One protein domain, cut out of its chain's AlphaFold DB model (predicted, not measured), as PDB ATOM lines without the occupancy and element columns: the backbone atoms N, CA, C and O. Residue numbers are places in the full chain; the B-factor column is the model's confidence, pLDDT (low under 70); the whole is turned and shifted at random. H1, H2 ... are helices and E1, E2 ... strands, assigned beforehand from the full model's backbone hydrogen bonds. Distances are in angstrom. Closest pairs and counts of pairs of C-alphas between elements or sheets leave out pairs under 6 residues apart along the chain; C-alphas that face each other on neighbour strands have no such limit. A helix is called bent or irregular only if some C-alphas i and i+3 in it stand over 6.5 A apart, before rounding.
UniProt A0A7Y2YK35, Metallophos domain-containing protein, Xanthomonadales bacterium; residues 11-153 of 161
ATOM      1  N   LEU A  11      30.515  40.573 -46.964       98.31
ATOM      2  CA  LEU A  11      30.611  39.140 -46.704       98.31
ATOM      3  C   LEU A  11      29.293  38.688 -46.087       98.31
ATOM      4  O   LEU A  11      28.945  39.163 -45.011       98.31
ATOM      5  N   GLN A  12      28.579  37.778 -46.738       98.31
ATOM      6  CA  GLN A  12      27.393  37.165 -46.152       98.31
ATOM      7  C   GLN A  12      27.770  35.853 -45.465       98.31
ATOM      8  O   GLN A  12      28.372  34.977 -46.083       98.31
ATOM      9  N   LEU A  13      27.396  35.731 -44.196       98.38
ATOM     10  CA  LEU A  13      27.407  34.499 -43.419       98.38
ATOM     11  C   LEU A  13      25.965  34.195 -43.007       98.38
ATOM     12  O   LEU A  13      25.229  35.102 -42.630       98.38
ATOM     13  N   SER A  14      25.567  32.934 -43.070       98.06
ATOM     14  CA  SER A  14      24.226  32.465 -42.708       98.06
ATOM     15  C   SER A  14      24.350  31.102 -42.041       98.06
ATOM     16  O   SER A  14      25.354  30.425 -42.276       98.06
ATOM     17  N   ASP A  15      23.358  30.717 -41.239       97.38
ATOM     18  CA  ASP A  15      23.184  29.339 -40.766       97.38
ATOM     19  C   ASP A  15      24.433  28.812 -40.044       97.38
ATOM     20  O   ASP A  15      24.977  27.746 -40.344       97.38
ATOM     21  N   CYS A  16      24.933  29.614 -39.099       97.38
ATOM     22  CA  CYS A  16      26.094  29.248 -38.296       97.38
ATOM     23  C   CYS A  16      25.769  28.113 -37.322       97.38
ATOM     24  O   CYS A  16      26.658  27.308 -37.058       97.38
ATOM     25  N   HIS A  17      24.541  28.075 -36.786       97.81
ATOM     26  CA  HIS A  17      24.038  27.025 -35.891       97.81
ATOM     27  C   HIS A  17      24.984  26.693 -34.724       97.81
ATOM     28  O   HIS A  17      25.213  25.539 -34.364       97.81
ATOM     29  N   VAL A  18      25.583  27.721 -34.111       97.88
ATOM     30  CA  VAL A  18      26.433  27.535 -32.925       97.88
ATOM     31  C   VAL A  18      25.533  27.283 -31.711       97.88
ATOM     32  O   VAL A  18      24.624  28.058 -31.457       97.88
ATOM     33  N   SER A  19      25.762  26.224 -30.936       96.44
ATOM     34  CA  SER A  19      24.980  25.941 -29.710       96.44
ATOM     35  C   SER A  19      25.638  26.521 -28.452       96.44
ATOM     36  O   SER A  19      26.707  27.118 -28.525       96.44
ATOM     37  N   ALA A  20      25.080  26.331 -27.255       94.88
ATOM     38  CA  ALA A  20      25.705  26.760 -26.002       94.88
ATOM     39  C   ALA A  20      27.021  26.019 -25.704       94.88
ATOM     40  O   ALA A  20      27.974  26.635 -25.224       94.88
ATOM     41  N   GLY A  21      27.100  24.720 -26.007       92.06
ATOM     42  CA  GLY A  21      28.309  23.910 -25.835       92.06
ATOM     43  C   GLY A  21      29.309  24.128 -26.972       92.06
ATOM     44  O   GLY A  21      28.939  24.049 -28.138       92.06
ATOM     45  N   ALA A  22      30.578  24.397 -26.652       85.19
ATOM     46  CA  ALA A  22      31.616  24.597 -27.672       85.19
ATOM     47  C   ALA A  22      31.918  23.320 -28.482       85.19
ATOM     48  O   ALA A  22      32.269  23.407 -29.658       85.19
ATOM     49  N   ASP A  23      31.715  22.155 -27.865       89.06
ATOM     50  CA  ASP A  23      31.895  20.836 -28.478       89.06
ATOM     51  C   ASP A  23      30.579  20.234 -28.993       89.06
ATOM     52  O   ASP A  23      30.533  19.052 -29.321       89.06
ATOM     53  N   ALA A  24      29.498  21.022 -29.043       89.56
ATOM     54  CA  ALA A  24      28.232  20.555 -29.590       89.56
ATOM     55  C   ALA A  24      28.368  20.274 -31.092       89.56
ATOM     56  O   ALA A  24      28.888  21.097 -31.855       89.56
ATOM     57  N   ASP A  25      27.877  19.106 -31.498       91.44
ATOM     58  CA  ASP A  25      27.800  18.723 -32.897       91.44
ATOM     59  C   ASP A  25      26.539  19.300 -33.539       91.44
ATOM     60  O   ASP A  25      25.427  19.149 -33.035       91.44
ATOM     61  N   TYR A  26      26.721  19.874 -34.719       91.12
ATOM     62  CA  TYR A  26      25.667  20.217 -35.654       91.12
ATOM     63  C   TYR A  26      25.854  19.371 -36.913       91.12
ATOM     64  O   TYR A  26      26.840  19.512 -37.640       91.12
ATOM     65  N   ARG A  27      24.930  18.433 -37.158       91.81
ATOM     66  CA  ARG A  27      24.975  17.503 -38.307       91.81
ATOM     67  C   ARG A  27      26.324  16.769 -38.452       91.81
ATOM     68  O   ARG A  27      26.841  16.610 -39.558       91.81
ATOM     69  N   GLY A  28      26.897  16.336 -37.327       93.12
ATOM     70  CA  GLY A  28      28.177  15.615 -37.273       93.12
ATOM     71  C   GLY A  28      29.416  16.492 -37.480       93.12
ATOM     72  O   GLY A  28      30.494  15.973 -37.766       93.12
ATOM     73  N   GLN A  29      29.273  17.816 -37.382       93.56
ATOM     74  CA  GLN A  29      30.365  18.778 -37.503       93.56
ATOM     75  C   GLN A  29      30.311  19.804 -36.371       93.56
ATOM     76  O   GLN A  29      29.246  20.139 -35.866       93.56
ATOM     77  N   SER A  30      31.457  20.382 -36.016       95.25
ATOM     78  CA  SER A  30      31.481  21.494 -35.062       95.25
ATOM     79  C   SER A  30      31.218  22.810 -35.787       95.25
ATOM     80  O   SER A  30      32.106  23.349 -36.455       95.25
ATOM     81  N   ALA A  31      30.014  23.350 -35.601       95.50
ATOM     82  CA  ALA A  31      29.630  24.691 -36.040       95.50
ATOM     83  C   ALA A  31      30.633  25.761 -35.570       95.50
ATOM     84  O   ALA A  31      31.045  26.638 -36.331       95.50
ATOM     85  N   ASP A  32      31.099  25.641 -34.322       94.00
ATOM     86  CA  ASP A  32      32.051  26.572 -33.718       94.00
ATOM     87  C   ASP A  32      33.404  26.577 -34.460       94.00
ATOM     88  O   ASP A  32      33.910  27.647 -34.824       94.00
ATOM     89  N   ARG A  33      33.950  25.386 -34.765       95.81
ATOM     90  CA  ARG A  33      35.194  25.246 -35.542       95.81
ATOM     91  C   ARG A  33      35.024  25.685 -36.994       95.81
ATOM     92  O   ARG A  33      35.919  26.352 -37.513       95.81
ATOM     93  N   ASN A  34      33.889  25.372 -37.619       95.75
ATOM     94  CA  ASN A  34      33.590  25.778 -38.994       95.75
ATOM     95  C   ASN A  34      33.549  27.306 -39.130       95.75
ATOM     96  O   ASN A  34      34.154  27.866 -40.041       95.75
ATOM     97  N   LEU A  35      32.914  28.010 -38.186       97.06
ATOM     98  CA  LEU A  35      32.940  29.473 -38.174       97.06
ATOM     99  C   LEU A  35      34.359  30.012 -37.925       97.06
ATOM    100  O   LEU A  35      34.795  30.963 -38.578       97.06
ATOM    101  N   ALA A  36      35.104  29.402 -36.998       96.94
ATOM    102  CA  ALA A  36      36.472  29.813 -36.686       96.94
ATOM    103  C   ALA A  36      37.430  29.663 -37.882       96.94
ATOM    104  O   ALA A  36      38.308  30.512 -38.066       96.94
ATOM    105  N   SER A  37      37.252  28.638 -38.724       97.38
ATOM    106  CA  SER A  37      38.110  28.416 -39.893       97.38
ATOM    107  C   SER A  37      37.967  29.496 -40.968       97.38
ATOM    108  O   SER A  37      38.873  29.655 -41.782       97.38
ATOM    109  N   LEU A  38      36.878  30.274 -40.960       97.56
ATOM    110  CA  LEU A  38      36.676  31.373 -41.910       97.56
ATOM    111  C   LEU A  38      37.480  32.630 -41.538       97.56
ATOM    112  O   LEU A  38      37.848  33.408 -42.417       97.56
ATOM    113  N   LEU A  39      37.789  32.838 -40.251       97.88
ATOM    114  CA  LEU A  39      38.338  34.103 -39.739       97.88
ATOM    115  C   LEU A  39      39.614  34.601 -40.449       97.88
ATOM    116  O   LEU A  39      39.705  35.813 -40.674       97.88
ATOM    117  N   PRO A  40      40.599  33.750 -40.813       97.81
ATOM    118  CA  PRO A  40      41.779  34.206 -41.550       97.81
ATOM    119  C   PRO A  40      41.425  34.854 -42.894       97.81
ATOM    120  O   PRO A  40      41.927  35.934 -43.206       97.81
ATOM    121  N   GLU A  41      40.508  34.247 -43.651       97.25
ATOM    122  CA  GLU A  41      40.082  34.766 -44.953       97.25
ATOM    123  C   GLU A  41      39.231  36.030 -44.810       97.25
ATOM    124  O   GLU A  41      39.411  36.974 -45.577       97.25
ATOM    125  N   ILE A  42      38.389  36.129 -43.772       97.50
ATOM    126  CA  ILE A  42      37.644  37.368 -43.488       97.50
ATOM    127  C   ILE A  42      38.610  38.534 -43.242       97.50
ATOM    128  O   ILE A  42      38.458  39.606 -43.832       97.50
ATOM    129  N   ARG A  43      39.642  38.320 -42.412       97.00
ATOM    130  CA  ARG A  43      40.661  39.346 -42.117       97.00
ATOM    131  C   ARG A  43      41.466  39.733 -43.351       97.00
ATOM    132  O   ARG A  43      41.802  40.904 -43.507       97.00
ATOM    133  N   ARG A  44      41.769  38.771 -44.223       96.50
ATOM    134  CA  ARG A  44      42.475  39.015 -45.485       96.50
ATOM    135  C   ARG A  44      41.613  39.789 -46.481       96.50
ATOM    136  O   ARG A  44      42.115  40.695 -47.142       96.50
ATOM    137  N   TRP A  45      40.333  39.441 -46.600       96.44
ATOM    138  CA  TRP A  45      39.425  40.056 -47.567       96.44
ATOM    139  C   TRP A  45      38.967  41.461 -47.150       96.44
ATOM    140  O   TRP A  45      38.712  42.295 -48.021       96.44
ATOM    141  N   GLN A  46      38.931  41.751 -45.842       95.88
ATOM    142  CA  GLN A  46      38.562  43.050 -45.257       95.88
ATOM    143  C   GLN A  46      37.210  43.580 -45.776       95.88
ATOM    144  O   GLN A  46      37.170  44.616 -46.452       95.88
ATOM    145  N   PRO A  47      36.092  42.878 -45.515       97.75
ATOM    146  CA  PRO A  47      34.776  43.359 -45.922       97.75
ATOM    147  C   PRO A  47      34.453  44.727 -45.309       97.75
ATOM    148  O   PRO A  47      34.861  45.026 -44.189       97.75
ATOM    149  N   ASP A  48      33.664  45.534 -46.023       98.12
ATOM    150  CA  ASP A  48      33.065  46.745 -45.448       98.12
ATOM    151  C   ASP A  48      32.017  46.378 -44.384       98.12
ATOM    152  O   ASP A  48      31.889  47.073 -43.378       98.12
ATOM    153  N   PHE A  49      31.287  45.277 -44.604       98.31
ATOM    154  CA  PHE A  49      30.321  44.710 -43.664       98.31
ATOM    155  C   PHE A  49      30.310  43.184 -43.726       98.31
ATOM    156  O   PHE A  49      30.408  42.595 -44.807       98.31
ATOM    157  N   ILE A  50      30.095  42.559 -42.572       98.62
ATOM    158  CA  ILE A  50      29.610  41.184 -42.481       98.62
ATOM    159  C   ILE A  50      28.087  41.250 -42.336       98.62
ATOM    160  O   ILE A  50      27.592  41.854 -41.386       98.62
ATOM    161  N   LEU A  51      27.349  40.650 -43.268       98.56
ATOM    162  CA  LEU A  51      25.923  40.375 -43.110       98.56
ATOM    163  C   LEU A  51      25.761  38.996 -42.488       98.56
ATOM    164  O   LEU A  51      26.167  38.010 -43.093       98.56
ATOM    165  N   LEU A  52      25.173  38.937 -41.299       98.75
ATOM    166  CA  LEU A  52      24.866  37.694 -40.603       98.75
ATOM    167  C   LEU A  52      23.362  37.413 -40.739       98.75
ATOM    168  O   LEU A  52      22.559  38.056 -40.063       98.75
ATOM    169  N   THR A  53      22.984  36.536 -41.675       98.44
ATOM    170  CA  THR A  53      21.610  36.403 -42.199       98.44
ATOM    171  C   THR A  53      20.756  35.318 -41.542       98.44
ATOM    172  O   THR A  53      19.953  34.666 -42.206       98.44
ATOM    173  N   GLY A  54      20.874  35.194 -40.224       97.81
ATOM    174  CA  GLY A  54      20.023  34.332 -39.408       97.81
ATOM    175  C   GLY A  54      20.591  32.942 -39.161       97.81
ATOM    176  O   GLY A  54      21.630  32.571 -39.712       97.81
ATOM    177  N   ASP A  55      19.907  32.229 -38.272       98.19
ATOM    178  CA  ASP A  55      20.292  30.938 -37.708       98.19
ATOM    179  C   ASP A  55      21.733  30.967 -37.188       98.19
ATOM    180  O   ASP A  55      22.616  30.175 -37.532       98.19
ATOM    181  N   VAL A  56      21.993  31.984 -36.369       98.38
ATOM    182  CA  VAL A  56      23.299  32.209 -35.754       98.38
ATOM    183  C   VAL A  56      23.534  31.208 -34.635       98.38
ATOM    184  O   VAL A  56      24.627  30.641 -34.518       98.38
ATOM    185  N   SER A  57      22.504  31.021 -33.817       98.06
ATOM    186  CA  SER A  57      22.467  30.083 -32.710       98.06
ATOM    187  C   SER A  57      21.549  28.914 -33.045       98.06
ATOM    188  O   SER A  57      20.449  29.138 -33.522       98.06
ATOM    189  N   GLU A  58      21.954  27.688 -32.712       97.06
ATOM    190  CA  GLU A  58      21.071  26.506 -32.814       97.06
ATOM    191  C   GLU A  58      19.997  26.510 -31.710       97.06
ATOM    192  O   GLU A  58      18.857  26.117 -31.931       97.06
ATOM    193  N   ASP A  59      20.375  26.953 -30.504       96.12
ATOM    194  CA  ASP A  59      19.572  26.838 -29.277       96.12
ATOM    195  C   ASP A  59      19.154  28.190 -28.668       96.12
ATOM    196  O   ASP A  59      18.796  28.271 -27.492       96.12
ATOM    197  N   GLY A  60      19.260  29.275 -29.441       97.06
ATOM    198  CA  GLY A  60      18.979  30.639 -28.987       97.06
ATOM    199  C   GLY A  60      19.799  31.135 -27.780       97.06
ATOM    200  O   GLY A  60      19.420  32.129 -27.149       97.06
ATOM    201  N   SER A  61      20.897  30.471 -27.402       98.06
ATOM    202  CA  SER A  61      21.571  30.732 -26.128       98.06
ATOM    203  C   SER A  61      22.497  31.955 -26.149       98.06
ATOM    204  O   SER A  61      23.233  32.231 -27.096       98.06
ATOM    205  N   ALA A  62      22.566  32.663 -25.018       98.50
ATOM    206  CA  ALA A  62      23.520  33.759 -24.818       98.50
ATOM    207  C   ALA A  62      24.987  33.313 -25.008       98.50
ATOM    208  O   ALA A  62      25.818  34.068 -25.515       98.50
ATOM    209  N   ALA A  63      25.302  32.069 -24.628       98.25
ATOM    210  CA  ALA A  63      26.632  31.491 -24.791       98.25
ATOM    211  C   ALA A  63      27.014  31.324 -26.271       98.25
ATOM    212  O   ALA A  63      28.144  31.658 -26.637       98.25
ATOM    213  N   ALA A  64      26.085  30.861 -27.114       98.25
ATOM    214  CA  ALA A  64      26.284  30.772 -28.556       98.25
ATOM    215  C   ALA A  64      26.567  32.150 -29.169       98.25
ATOM    216  O   ALA A  64      27.632  32.357 -29.763       98.25
ATOM    217  N   TYR A  65      25.679  33.128 -28.945       98.69
ATOM    218  CA  TYR A  65      25.857  34.480 -29.488       98.69
ATOM    219  C   TYR A  65      27.148  35.135 -29.017       98.69
ATOM    220  O   TYR A  65      27.848  35.743 -29.824       98.69
ATOM    221  N   GLY A  66      27.507  34.981 -27.738       98.38
ATOM    222  CA  GLY A  66      28.757  35.515 -27.199       98.38
ATOM    223  C   GLY A  66      29.988  34.978 -27.926       98.38
ATOM    224  O   GLY A  66      30.914  35.738 -28.220       98.38
ATOM    225  N   ARG A  67      29.987  33.691 -28.289       97.38
ATOM    226  CA  ARG A  67      31.093  33.088 -29.044       97.38
ATOM    227  C   ARG A  67      31.120  33.524 -30.500       97.38
ATOM    228  O   ARG A  67      32.208  33.811 -31.001       97.38
ATOM    229  N   VAL A  68      29.971  33.590 -31.173       98.50
ATOM    230  CA  VAL A  68      29.903  34.117 -32.547       98.50
ATOM    231  C   VAL A  68      30.371  35.572 -32.564       98.50
ATOM    232  O   VAL A  68      31.242  35.929 -33.356       98.50
ATOM    233  N   PHE A  69      29.873  36.394 -31.639       98.56
ATOM    234  CA  PHE A  69      30.261  37.793 -31.494       98.56
ATOM    235  C   PHE A  69      31.768  37.943 -31.287       98.56
ATOM    236  O   PHE A  69      32.406  38.683 -32.031       98.56
ATOM    237  N   ALA A  70      32.363  37.208 -30.342       98.12
ATOM    238  CA  ALA A  70      33.802  37.273 -30.089       98.12
ATOM    239  C   ALA A  70      34.628  36.927 -31.342       98.12
ATOM    240  O   ALA A  70      35.583  37.638 -31.671       98.12
ATOM    241  N   LYS A  71      34.233  35.878 -32.079       98.00
ATOM    242  CA  LYS A  71      34.887  35.472 -33.331       98.00
ATOM    243  C   LYS A  71      34.789  36.560 -34.399       98.00
ATOM    244  O   LYS A  71      35.822  36.993 -34.910       98.00
ATOM    245  N   LEU A  72      33.582  37.033 -34.707       98.31
ATOM    246  CA  LEU A  72      33.370  38.022 -35.769       98.31
ATOM    247  C   LEU A  72      33.968  39.388 -35.415       98.31
ATOM    248  O   LEU A  72      34.635  39.994 -36.253       98.31
ATOM    249  N   ASN A  73      33.839  39.835 -34.163       97.38
ATOM    250  CA  ASN A  73      34.434  41.087 -33.693       97.38
ATOM    251  C   ASN A  73      35.970  41.082 -33.821       97.38
ATOM    252  O   ASN A  73      36.569  42.102 -34.152       97.38
ATOM    253  N   SER A  74      36.617  39.917 -33.669       97.62
ATOM    254  CA  SER A  74      38.071  39.770 -33.865       97.62
ATOM    255  C   SER A  74      38.552  39.993 -35.310       97.62
ATOM    256  O   SER A  74      39.758  39.986 -35.571       97.62
ATOM    257  N   THR A  75      37.635  40.133 -36.272       97.56
ATOM    258  CA  THR A  75      37.968  40.439 -37.672       97.56
ATOM    259  C   THR A  75      38.082  41.940 -37.939       97.56
ATOM    260  O   THR A  75      38.646  42.327 -38.958       97.56
ATOM    261  N   GLY A  76      37.565  42.780 -37.034       96.19
ATOM    262  CA  GLY A  76      37.498  44.236 -37.189       96.19
ATOM    263  C   GLY A  76      36.420  44.730 -38.163       96.19
ATOM    264  O   GLY A  76      36.203  45.937 -38.256       96.19
ATOM    265  N   ALA A  77      35.726  43.833 -38.870       96.88
ATOM    266  CA  ALA A  77      34.649  44.204 -39.775       96.88
ATOM    267  C   ALA A  77      33.334  44.450 -39.005       96.88
ATOM    268  O   ALA A  77      32.952  43.626 -38.168       96.88
ATOM    269  N   PRO A  78      32.597  45.541 -39.289       97.75
ATOM    270  CA  PRO A  78      31.275  45.764 -38.715       97.75
ATOM    271  C   PRO A  78      30.292  44.656 -39.113       97.75
ATOM    272  O   PRO A  78      30.173  44.319 -40.292       97.75
ATOM    273  N   VAL A  79      29.547  44.128 -38.141       98.62
ATOM    274  CA  VAL A  79      28.512  43.108 -38.368       98.62
ATOM    275  C   VAL A  79      27.136  43.770 -38.390       98.62
ATOM    276  O   VAL A  79      26.783  44.481 -37.447       98.62
ATOM    277  N   LEU A  80      26.363  43.523 -39.448       98.75
ATOM    278  CA  LEU A  80      24.923  43.777 -39.499       98.75
ATOM    279  C   LEU A  80      24.227  42.417 -39.446       98.75
ATOM    280  O   LEU A  80      24.481  41.567 -40.300       98.75
ATOM    281  N   ALA A  81      23.389  42.191 -38.442       98.75
ATOM    282  CA  ALA A  81      22.811  40.878 -38.185       98.75
ATOM    283  C   ALA A  81      21.285  40.919 -38.248       98.75
ATOM    284  O   ALA A  81      20.675  41.911 -37.860       98.75
ATOM    285  N   LEU A  82      20.677  39.836 -38.714       98.69
ATOM    286  CA  LEU A  82      19.241  39.580 -38.622       98.69
ATOM    287  C   LEU A  82      19.022  38.163 -38.075       98.69
ATOM    288  O   LEU A  82      19.896  37.321 -38.282       98.69
ATOM    289  N   PRO A  83      17.917  37.911 -37.357       98.50
ATOM    290  CA  PRO A  83      17.644  36.596 -36.789       98.50
ATOM    291  C   PRO A  83      17.059  35.633 -37.836       98.50
ATOM    292  O   PRO A  83      16.369  36.060 -38.769       98.50
ATOM    293  N   GLY A  84      17.334  34.343 -37.655       98.25
ATOM    294  CA  GLY A  84      16.618  33.228 -38.279       98.25
ATOM    295  C   GLY A  84      15.663  32.557 -37.293       98.25
ATOM    296  O   GLY A  84      15.483  33.043 -36.175       98.25
ATOM    297  N   ASN A  85      15.001  31.477 -37.703       97.38
ATOM    298  CA  ASN A  85      13.981  30.829 -36.874       97.38
ATOM    299  C   ASN A  85      14.549  30.090 -35.647       97.38
ATOM    300  O   ASN A  85      13.799  29.859 -34.701       97.38
ATOM    301  N   HIS A  86      15.839  29.738 -35.638       97.00
ATOM    302  CA  HIS A  86      16.506  29.175 -34.453       97.00
ATOM    303  C   HIS A  86      16.999  30.244 -33.465       97.00
ATOM    304  O   HIS A  86      17.358  29.939 -32.321       97.00
ATOM    305  N   ASP A  87      17.014  31.508 -33.888       98.19
ATOM    306  CA  ASP A  87      17.480  32.599 -33.052       98.19
ATOM    307  C   ASP A  87      16.389  33.098 -32.090       98.19
ATOM    308  O   ASP A  87      15.186  33.027 -32.329       98.19
ATOM    309  N   GLU A  88      16.847  33.701 -31.001       97.31
ATOM    310  CA  GLU A  88      16.052  34.412 -30.009       97.31
ATOM    311  C   GLU A  88      16.407  35.905 -30.116       97.31
ATOM    312  O   GLU A  88      17.433  36.338 -29.562       97.31
ATOM    313  N   PRO A  89      15.608  36.716 -30.843       96.69
ATOM    314  CA  PRO A  89      15.936  38.108 -31.140       96.69
ATOM    315  C   PRO A  89      16.233  38.952 -29.895       96.69
ATOM    316  O   PRO A  89      17.120  39.812 -29.927       96.69
ATOM    317  N   ALA A  90      15.545  38.696 -28.773       96.38
ATOM    318  CA  ALA A  90      15.728  39.457 -27.537       96.38
ATOM    319  C   ALA A  90      17.095  39.214 -26.871       96.38
ATOM    320  O   ALA A  90      17.613  40.083 -26.153       96.38
ATOM    321  N   VAL A  91      17.689  38.041 -27.102       98.25
ATOM    322  CA  VAL A  91      19.031  37.692 -26.627       98.25
ATOM    323  C   VAL A  91      20.070  38.107 -27.668       98.25
ATOM    324  O   VAL A  91      21.038  38.782 -27.316       98.25
ATOM    325  N   MET A  92      19.833  37.799 -28.946       98.44
ATOM    326  CA  MET A  92      20.737  38.101 -30.060       98.44
ATOM    327  C   MET A  92      21.086  39.596 -30.151       98.44
ATOM    328  O   MET A  92      22.265  39.947 -30.267       98.44
ATOM    329  N   ARG A  93      20.094  40.492 -29.995       98.31
ATOM    330  CA  ARG A  93      20.288  41.960 -30.046       98.31
ATOM    331  C   ARG A  93      21.286  42.504 -29.021       98.31
ATOM    332  O   ARG A  93      21.818  43.597 -29.199       98.31
ATOM    333  N   ARG A  94      21.531  41.769 -27.928       98.25
ATOM    334  CA  ARG A  94      22.484  42.164 -26.873       98.25
ATOM    335  C   ARG A  94      23.933  42.034 -27.340       98.25
ATOM    336  O   ARG A  94      24.796  42.741 -26.832       98.25
ATOM    337  N   TYR A  95      24.180  41.145 -28.300       98.56
ATOM    338  CA  TYR A  95      25.497  40.880 -28.878       98.56
ATOM    339  C   TYR A  95      25.673  41.585 -30.223       98.56
ATOM    340  O   TYR A  95      26.741  42.118 -30.512       98.56
ATOM    341  N   PHE A  96      24.613  41.644 -31.028       98.38
ATOM    342  CA  PHE A  96      24.618  42.316 -32.321       98.38
ATOM    343  C   PHE A  96      23.645  43.497 -32.286       98.38
ATOM    344  O   PHE A  96      22.473  43.327 -32.581       98.38
ATOM    345  N   PRO A  97      24.068  44.721 -31.933       96.69
ATOM    346  CA  PRO A  97      23.134  45.844 -31.827       96.69
ATOM    347  C   PRO A  97      22.659  46.364 -33.194       96.69
ATOM    348  O   PRO A  97      21.607  46.990 -33.283       96.69
ATOM    349  N   GLN A  98      23.401  46.101 -34.275       97.88
ATOM    350  CA  GLN A  98      23.057  46.549 -35.626       97.88
ATOM    351  C   GLN A  98      22.216  45.499 -36.358       97.88
ATOM    352  O   GLN A  98      22.740  44.723 -37.153       97.88
ATOM    353  N   GLY A  99      20.911  45.496 -36.099       98.06
ATOM    354  CA  GLY A  99      19.975  44.571 -36.731       98.06
ATOM    355  C   GLY A  99      18.536  45.078 -36.730       98.06
ATOM    356  O   GLY A  99      18.259  46.136 -36.156       98.06
ATOM    357  N   PRO A 100      17.621  44.360 -37.397       97.69
ATOM    358  CA  PRO A 100      16.232  44.766 -37.545       97.69
ATOM    359  C   PRO A 100      15.381  44.374 -36.325       97.69
ATOM    360  O   PRO A 100      14.475  43.551 -36.429       97.69
ATOM    361  N   TRP A 101      15.702  44.915 -35.148       96.31
ATOM    362  CA  TRP A 101      15.090  44.475 -33.883       96.31
ATOM    363  C   TRP A 101      13.651  44.955 -33.715       96.31
ATOM    364  O   TRP A 101      12.759  44.149 -33.480       96.31
ATOM    365  N   ASP A 102      13.441  46.261 -33.867       93.19
ATOM    366  CA  ASP A 102      12.130  46.901 -33.697       93.19
ATOM    367  C   ASP A 102      11.578  47.430 -35.039       93.19
ATOM    368  O   ASP A 102      10.412  47.801 -35.157       93.19
ATOM    369  N   ALA A 103      12.429  47.507 -36.065       94.81
ATOM    370  CA  ALA A 103      12.133  48.020 -37.400       94.81
ATOM    371  C   ALA A 103      13.189  47.519 -38.398       94.81
ATOM    372  O   ALA A 103      14.267  47.111 -37.961       94.81
ATOM    373  N   PRO A 104      12.953  47.610 -39.722       97.25
ATOM    374  CA  PRO A 104      13.994  47.341 -40.708       97.25
ATOM    375  C   PRO A 104      15.259  48.165 -40.436       97.25
ATOM    376  O   PRO A 104      15.190  49.380 -40.227       97.25
ATOM    377  N   LEU A 105      16.423  47.519 -40.472       97.75
ATOM    378  CA  LEU A 105      17.698  48.226 -40.396       97.75
ATOM    379  C   LEU A 105      18.047  48.746 -41.787       97.75
ATOM    380  O   LEU A 105      18.190  47.954 -42.715       97.75
ATOM    381  N   VAL A 106      18.262  50.055 -41.917       96.62
ATOM    382  CA  VAL A 106      18.698  50.689 -43.167       96.62
ATOM    383  C   VAL A 106      20.129  51.203 -43.017       96.62
ATOM    384  O   VAL A 106      20.432  51.988 -42.118       96.62
ATOM    385  N   ARG A 107      21.022  50.786 -43.918       95.94
ATOM    386  CA  ARG A 107      22.426  51.211 -43.955       95.94
ATOM    387  C   ARG A 107      22.814  51.663 -45.359       95.94
ATOM    388  O   ARG A 107      22.830  50.867 -46.288       95.94
ATOM    389  N   ASN A 108      23.192  52.929 -45.501       94.25
ATOM    390  CA  ASN A 108      23.758  53.455 -46.743       94.25
ATOM    391  C   ASN A 108      25.285  53.335 -46.738       94.25
ATOM    392  O   ASN A 108      25.939  53.756 -45.782       94.25
ATOM    393  N   ALA A 109      25.860  52.802 -47.815       93.31
ATOM    394  CA  ALA A 109      27.303  52.724 -47.994       93.31
ATOM    395  C   ALA A 109      27.670  52.649 -49.475       93.31
ATOM    396  O   ALA A 109      27.151  51.823 -50.216       93.31
ATOM    397  N   LYS A 110      28.613  53.493 -49.910       93.19
ATOM    398  CA  LYS A 110      29.240  53.394 -51.240       93.19
ATOM    399  C   LYS A 110      28.242  53.310 -52.419       93.19
ATOM    400  O   LYS A 110      28.483  52.623 -53.407       93.19
ATOM    401  N   GLY A 111      27.122  54.034 -52.325       91.81
ATOM    402  CA  GLY A 111      26.068  54.070 -53.350       91.81
ATOM    403  C   GLY A 111      25.042  52.933 -53.275       91.81
ATOM    404  O   GLY A 111      24.154  52.879 -54.127       91.81
ATOM    405  N   TRP A 112      25.150  52.067 -52.267       94.50
ATOM    406  CA  TRP A 112      24.188  51.025 -51.939       94.50
ATOM    407  C   TRP A 112      23.384  51.383 -50.699       94.50
ATOM    408  O   TRP A 112      23.908  51.977 -49.755       94.50
ATOM    409  N   LYS A 113      22.139  50.919 -50.685       95.12
ATOM    410  CA  LYS A 113      21.293  50.853 -49.501       95.12
ATOM    411  C   LYS A 113      21.080  49.397 -49.112       95.12
ATOM    412  O   LYS A 113      20.506  48.635 -49.880       95.12
ATOM    413  N   LEU A 114      21.542  49.015 -47.935       97.25
ATOM    414  CA  LEU A 114      21.303  47.701 -47.359       97.25
ATOM    415  C   LEU A 114      20.091  47.821 -46.437       97.25
ATOM    416  O   LEU A 114      20.079  48.685 -45.558       97.25
ATOM    417  N   VAL A 115      19.084  46.982 -46.648       97.62
ATOM    418  CA  VAL A 115      17.885  46.904 -45.814       97.62
ATOM    419  C   VAL A 115      17.784  45.491 -45.261       97.62
ATOM    420  O   VAL A 115      17.601  44.544 -46.021       97.62
ATOM    421  N   LEU A 116      17.936  45.338 -43.949       98.56
ATOM    422  CA  LEU A 116      17.758  44.052 -43.277       98.56
ATOM    423  C   LEU A 116      16.360  44.010 -42.666       98.56
ATOM    424  O   LEU A 116      15.896  44.999 -42.093       98.56
ATOM    425  N   LEU A 117      15.710  42.861 -42.785       98.44
ATOM    426  CA  LEU A 117      14.357  42.611 -42.309       98.44
ATOM    427  C   LEU A 117      14.370  41.440 -41.332       98.44
ATOM    428  O   LEU A 117      15.103  40.470 -41.525       98.44
ATOM    429  N   ASN A 118      13.534  41.531 -40.304       97.62
ATOM    430  CA  ASN A 118      13.245  40.405 -39.435       97.62
ATOM    431  C   ASN A 118      12.001  39.679 -39.962       97.62
ATOM    432  O   ASN A 118      10.919  40.264 -39.972       97.62
ATOM    433  N   SER A 119      12.165  38.431 -40.403       97.38
ATOM    434  CA  SER A 119      11.062  37.579 -40.860       97.38
ATOM    435  C   SER A 119      10.682  36.477 -39.871       97.38
ATOM    436  O   SER A 119       9.856  35.638 -40.217       97.38
ATOM    437  N   THR A 120      11.266  36.447 -38.669       96.56
ATOM    438  CA  THR A 120      10.974  35.414 -37.667       96.56
ATOM    439  C   THR A 120       9.552  35.533 -37.151       96.56
ATOM    440  O   THR A 120       9.103  36.631 -36.806       96.56
ATOM    441  N   VAL A 121       8.886  34.394 -37.001       94.25
ATOM    442  CA  VAL A 121       7.624  34.282 -36.278       94.25
ATOM    443  C   VAL A 121       7.881  33.444 -35.024       94.25
ATOM    444  O   VAL A 121       8.503  32.387 -35.131       94.25
ATOM    445  N   PRO A 122       7.465  33.896 -33.824       90.94
ATOM    446  CA  PRO A 122       7.711  33.146 -32.599       90.94
ATOM    447  C   PRO A 122       7.228  31.697 -32.715       90.94
ATOM    448  O   PRO A 122       6.065  31.464 -33.026       90.94
ATOM    449  N   GLN A 123       8.122  30.748 -32.421       89.56
ATOM    450  CA  GLN A 123       7.859  29.299 -32.427       89.56
ATOM    451  C   GLN A 123       7.518  28.687 -33.798       89.56
ATOM    452  O   GLN A 123       7.110  27.526 -33.854       89.56
ATOM    453  N   GLU A 124       7.718  29.411 -34.899       93.50
ATOM    454  CA  GLU A 124       7.538  28.872 -36.243       93.50
ATOM    455  C   GLU A 124       8.861  28.807 -37.006       93.50
ATOM    456  O   GLU A 124       9.707  29.690 -36.913       93.50
ATOM    457  N   VAL A 125       8.992  27.771 -37.833       92.25
ATOM    458  CA  VAL A 125      10.045  27.670 -38.861       92.25
ATOM    459  C   VAL A 125       9.699  28.534 -40.083       92.25
ATOM    460  O   VAL A 125      10.524  28.772 -40.955       92.25
ATOM    461  N   SER A 126       8.443  28.975 -40.186       93.81
ATOM    462  CA  SER A 126       7.970  29.783 -41.302       93.81
ATOM    463  C   SER A 126       8.347  31.257 -41.123       93.81
ATOM    464  O   SER A 126       8.451  31.773 -40.009       93.81
ATOM    465  N   GLY A 127       8.529  31.946 -42.250       95.50
ATOM    466  CA  GLY A 127       8.828  33.368 -42.272       95.50
ATOM    467  C   GLY A 127       7.616  34.224 -42.589       95.50
ATOM    468  O   GLY A 127       6.860  33.926 -43.518       95.50
ATOM    469  N   ARG A 128       7.475  35.359 -41.900       96.12
ATOM    470  CA  ARG A 128       6.464  36.369 -42.228       96.12
ATOM    471  C   ARG A 128       6.993  37.781 -42.031       96.12
ATOM    472  O   ARG A 128       7.660  38.080 -41.051       96.12
ATOM    473  N   LEU A 129       6.622  38.672 -42.946       96.75
ATOM    474  CA  LEU A 129       6.770  40.116 -42.775       96.75
ATOM    475  C   LEU A 129       5.393  40.731 -42.515       96.75
ATOM    476  O   LEU A 129       4.417  40.398 -43.192       96.75
ATOM    477  N   SER A 130       5.304  41.615 -41.522       95.06
ATOM    478  CA  SER A 130       4.082  42.382 -41.268       95.06
ATOM    479  C   SER A 130       3.847  43.410 -42.379       95.06
ATOM    480  O   SER A 130       4.789  43.843 -43.045       95.06
ATOM    481  N   ALA A 131       2.593  43.839 -42.557       96.50
ATOM    482  CA  ALA A 131       2.264  44.930 -43.476       96.50
ATOM    483  C   ALA A 131       3.080  46.194 -43.152       96.50
ATOM    484  O   ALA A 131       3.679  46.783 -44.044       96.50
ATOM    485  N   GLU A 132       3.222  46.520 -41.866       96.38
ATOM    486  CA  GLU A 132       4.059  47.630 -41.406       96.38
ATOM    487  C   GLU A 132       5.533  47.469 -41.819       96.38
ATOM    488  O   GLU A 132       6.164  48.422 -42.275       96.38
ATOM    489  N   SER A 133       6.104  46.265 -41.698       95.75
ATOM    490  CA  SER A 133       7.483  46.017 -42.134       95.75
ATOM    491  C   SER A 133       7.644  46.207 -43.644       95.75
ATOM    492  O   SER A 133       8.687  46.693 -44.083       95.75
ATOM    493  N   LEU A 134       6.638  45.826 -44.435       97.00
ATOM    494  CA  LEU A 134       6.634  46.006 -45.888       97.00
ATOM    495  C   LEU A 134       6.464  47.479 -46.281       97.00
ATOM    496  O   LEU A 134       7.165  47.950 -47.172       97.00
ATOM    497  N   GLU A 135       5.607  48.230 -45.590       96.94
ATOM    498  CA  GLU A 135       5.455  49.678 -45.786       96.94
ATOM    499  C   GLU A 135       6.753  50.424 -45.464       96.94
ATOM    500  O   GLU A 135       7.200  51.279 -46.231       96.94
ATOM    501  N   ARG A 136       7.419  50.060 -44.360       95.81
ATOM    502  CA  ARG A 136       8.727  50.622 -43.993       95.81
ATOM    503  C   ARG A 136       9.812  50.263 -45.010       95.81
ATOM    504  O   ARG A 136      10.664  51.103 -45.293       95.81
ATOM    505  N   LEU A 137       9.782  49.052 -45.573       95.94
ATOM    506  CA  LEU A 137      10.670  48.657 -46.669       95.94
ATOM    507  C   LEU A 137      10.420  49.510 -47.919       95.94
ATOM    508  O   LEU A 137      11.372  50.065 -48.465       95.94
ATOM    509  N   ASP A 138       9.167  49.649 -48.355       95.69
ATOM    510  CA  ASP A 138       8.801  50.460 -49.524       95.69
ATOM    511  C   ASP A 138       9.243  51.921 -49.339       95.69
ATOM    512  O   ASP A 138       9.907  52.490 -50.210       95.69
ATOM    513  N   LEU A 139       8.999  52.498 -48.157       93.94
ATOM    514  CA  LEU A 139       9.467  53.838 -47.812       93.94
ATOM    515  C   LEU A 139      10.996  53.942 -47.878       93.94
ATOM    516  O   LEU A 139      11.527  54.859 -48.513       93.94
ATOM    517  N   ALA A 140      11.706  52.992 -47.263       92.50
ATOM    518  CA  ALA A 140      13.163  52.962 -47.264       92.50
ATOM    519  C   ALA A 140      13.730  52.847 -48.683       92.50
ATOM    520  O   ALA A 140      14.772  53.433 -48.961       92.50
ATOM    521  N   LEU A 141      13.072  52.123 -49.591       92.62
ATOM    522  CA  LEU A 141      13.514  51.966 -50.976       92.62
ATOM    523  C   LEU A 141      13.224  53.201 -51.840       92.62
ATOM    524  O   LEU A 141      14.051  53.530 -52.689       92.62
ATOM    525  N   ARG A 142      12.112  53.908 -51.601       89.69
ATOM    526  CA  ARG A 142      11.732  55.131 -52.337       89.69
ATOM    527  C   ARG A 142      12.539  56.361 -51.950       89.69
ATOM    528  O   ARG A 142      12.780  57.228 -52.785       89.69
ATOM    529  N   GLN A 143      12.895  56.475 -50.677       74.31
ATOM    530  CA  GLN A 143      13.707  57.583 -50.190       74.31
ATOM    531  C   GLN A 143      15.154  57.382 -50.655       74.31
ATOM    532  O   GLN A 143      15.621  56.255 -50.642       74.31
ATOM    533  N   ASP A 144      15.894  58.446 -50.979       69.56
ATOM    534  CA  ASP A 144      17.356  58.453 -51.213       69.56
ATOM    535  C   ASP A 144      17.869  58.251 -52.660       69.56
ATOM    536  O   ASP A 144      17.239  57.661 -53.530       69.56
ATOM    537  N   SER A 145      19.079  58.767 -52.882       67.25
ATOM    538  CA  SER A 145      19.827  58.844 -54.145       67.25
ATOM    539  C   SER A 145      20.731  57.631 -54.427       67.25
ATOM    540  O   SER A 145      21.466  57.615 -55.421       67.25
ATOM    541  N   SER A 146      20.720  56.629 -53.540       75.38
ATOM    542  CA  SER A 146      21.482  55.386 -53.704       75.38
ATOM    543  C   SER A 146      21.087  54.687 -55.005       75.38
ATOM    544  O   SER A 146      19.911  54.556 -55.329       75.38
ATOM    545  N   LYS A 147      22.085  54.224 -55.763       79.44
ATOM    546  CA  LYS A 147      21.873  53.646 -57.100       79.44
ATOM    547  C   LYS A 147      21.338  52.220 -57.055       79.44
ATOM    548  O   LYS A 147      20.810  51.731 -58.050       79.44
ATOM    549  N   SER A 148      21.555  51.529 -55.941       92.44
ATOM    550  CA  SER A 148      21.257  50.108 -55.798       92.44
ATOM    551  C   SER A 148      20.816  49.800 -54.373       92.44
ATOM    552  O   SER A 148      21.224  50.477 -53.424       92.44
ATOM    553  N   ALA A 149      19.991  48.767 -54.228       94.50
ATOM    554  CA  ALA A 149      19.519  48.284 -52.941       94.50
ATOM    555  C   ALA A 149      19.819  46.789 -52.789       94.50
ATOM    556  O   ALA A 149      19.684  46.026 -53.744       94.50
ATOM    557  N   LEU A 150      20.217  46.392 -51.583       96.50
ATOM    558  CA  LEU A 150      20.333  45.006 -51.145       96.50
ATOM    559  C   LEU A 150      19.319  44.815 -50.023       96.50
ATOM    560  O   LEU A 150      19.404  45.490 -49.000       96.50
ATOM    561  N   VAL A 151      18.368  43.909 -50.218       97.38
ATOM    562  CA  VAL A 151      17.396  43.530 -49.189       97.38
ATOM    563  C   VAL A 151      17.778  42.153 -48.670       97.38
ATOM    564  O   VAL A 151      17.973  41.237 -49.466       97.38
ATOM    565  N   ALA A 152      17.915  42.018 -47.354       98.12
ATOM    566  CA  ALA A 152      18.301  40.775 -46.700       98.12
ATOM    567  C   ALA A 152      17.267  40.366 -45.647       98.12
ATOM    568  O   ALA A 152      16.774  41.191 -44.876       98.12
ATOM    569  N   LEU A 153      16.963  39.076 -45.633       97.88
ATOM    570  CA  LEU A 153      16.079  38.385 -44.704       97.88
ATOM    571  C   LEU A 153      16.496  36.913 -44.658       97.88
ATOM    572  O   LEU A 153      17.127  36.436 -45.601       97.88
TER     573      LEU A 153
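Overview. This is residues 11 to 153 of the 161 residues of the protein "Metallophos domain-containing protein" of Xanthomonadales bacterium (UniProt A0A7Y2YK35). Two small three-stranded sheets, E1 E2 E3 and E4 E5 E6, stand face to face as a sandwich, with helices beyond them at both ends of the stack: H1 and H2 side by side past the first sheet, H4 alone past the second. The short H3 sits by the beginning of H2, and three long links, E1 to H1, H3 to E4 and E5 to H4, join parts along the chain. The printed part has 143 residues, with four named helices and six named strands in the order E1 H1 E2 H2 E3 H3 E4 E5 H4 E6; the first sheet is parallel, in the order E1 E2 E3, and the second is mixed, in the order E4 E5 E6. The class is mixed, helices and strands, although under half of the residues, 70 of 143, are in named elements. The whole is compact, with a radius of gyration of the C-alphas of 15.4 A and spans of 46, 38 and 23 A.

Along the chain. Find C-alpha 11 at (30.611, 39.140, -46.704), where E1, residues 11 to 13, begins. After it comes H1, residues 31 to 45, which runs 21.6 A from C-alpha 31 at (29.630, 24.691, -36.040); it is irregular, with C-alphas 37 and 40 7.1 A apart. Next read E2, residues 49 to 53, 12.1 A; H2, residues 62 to 73, 15.9 A; E3, residues 79 to 82, 9.9 A; and H3, residues 89 to 92. E4, residues 105 to 109, is 13.0 A long, and E5, residues 112 to 116, is 12.8 A long. H4, residues 131 to 142, runs 16.5 A, and E6, residues 148 to 152, runs 13.4 A to C-alpha 152 at (18.301, 40.775, -46.700).

Arrangement. Begin at E1, the parallel neighbour of E2 at 24 degrees, where N 13 and O 51 are 2.8 A apart, within hydrogen-bond range. E2, the inner strand, is also parallel to E3 at 19 degrees; look at N 80 and O 50, 2.8 A apart. H1 and H2 each only just are on this sheet, with 5 pairs of C-alphas within 10 A, and each only grazes it. H2 touches H1 with residues 68 to 72 alone, at a shallow tilt of 20 degrees, the same way; their closest C-alphas are those of Ala 36 and Lys 71, 6.8 A apart. H3 only just touches H2, with 3 pairs of C-alphas within 8 A, the closest being those of Ala 62 and Val 91 at 6.2 A. Now cross the sandwich, two sheets face to face, with best planes 22 degrees apart; the C-alphas of Leu 82 in E3 and Leu 116 in E5 are the closest of those two strands, at 6.6 A. E4 and E5 form an antiparallel hairpin at 162 degrees, with N 107 and O 114 2.8 A apart. E5 and E6 are parallel at 17 degrees, with N 115 and O 150 2.8 A apart. H4 is on this second sheet but only grazes it, with residues 136 to 141; its closest C-alphas to E5 are Leu 137 and Val 115, 7.5 A. Three strand-helix-strand units, each two parallel neighbour strands with a helix between, have right-handed crossovers: E1 H1 E2, E2 H2 E3 and E5 H4 E6. In H2 and H4 every O i to N i+4 pair is within hydrogen-bond range, in H1 7 of 11 are, and H3 is too short for such a pair.

Size, cuts and confidence. Look at Asp 23 and Ser 145 for the two C-alphas farthest apart, 47.4 A. The printed part has no cut. Its long links are E1 to H1, H3 to E4, and E5 to H4. The mean pLDDT of the printed part is 95.5, and residues 144 to 145 of this predicted model are under 70.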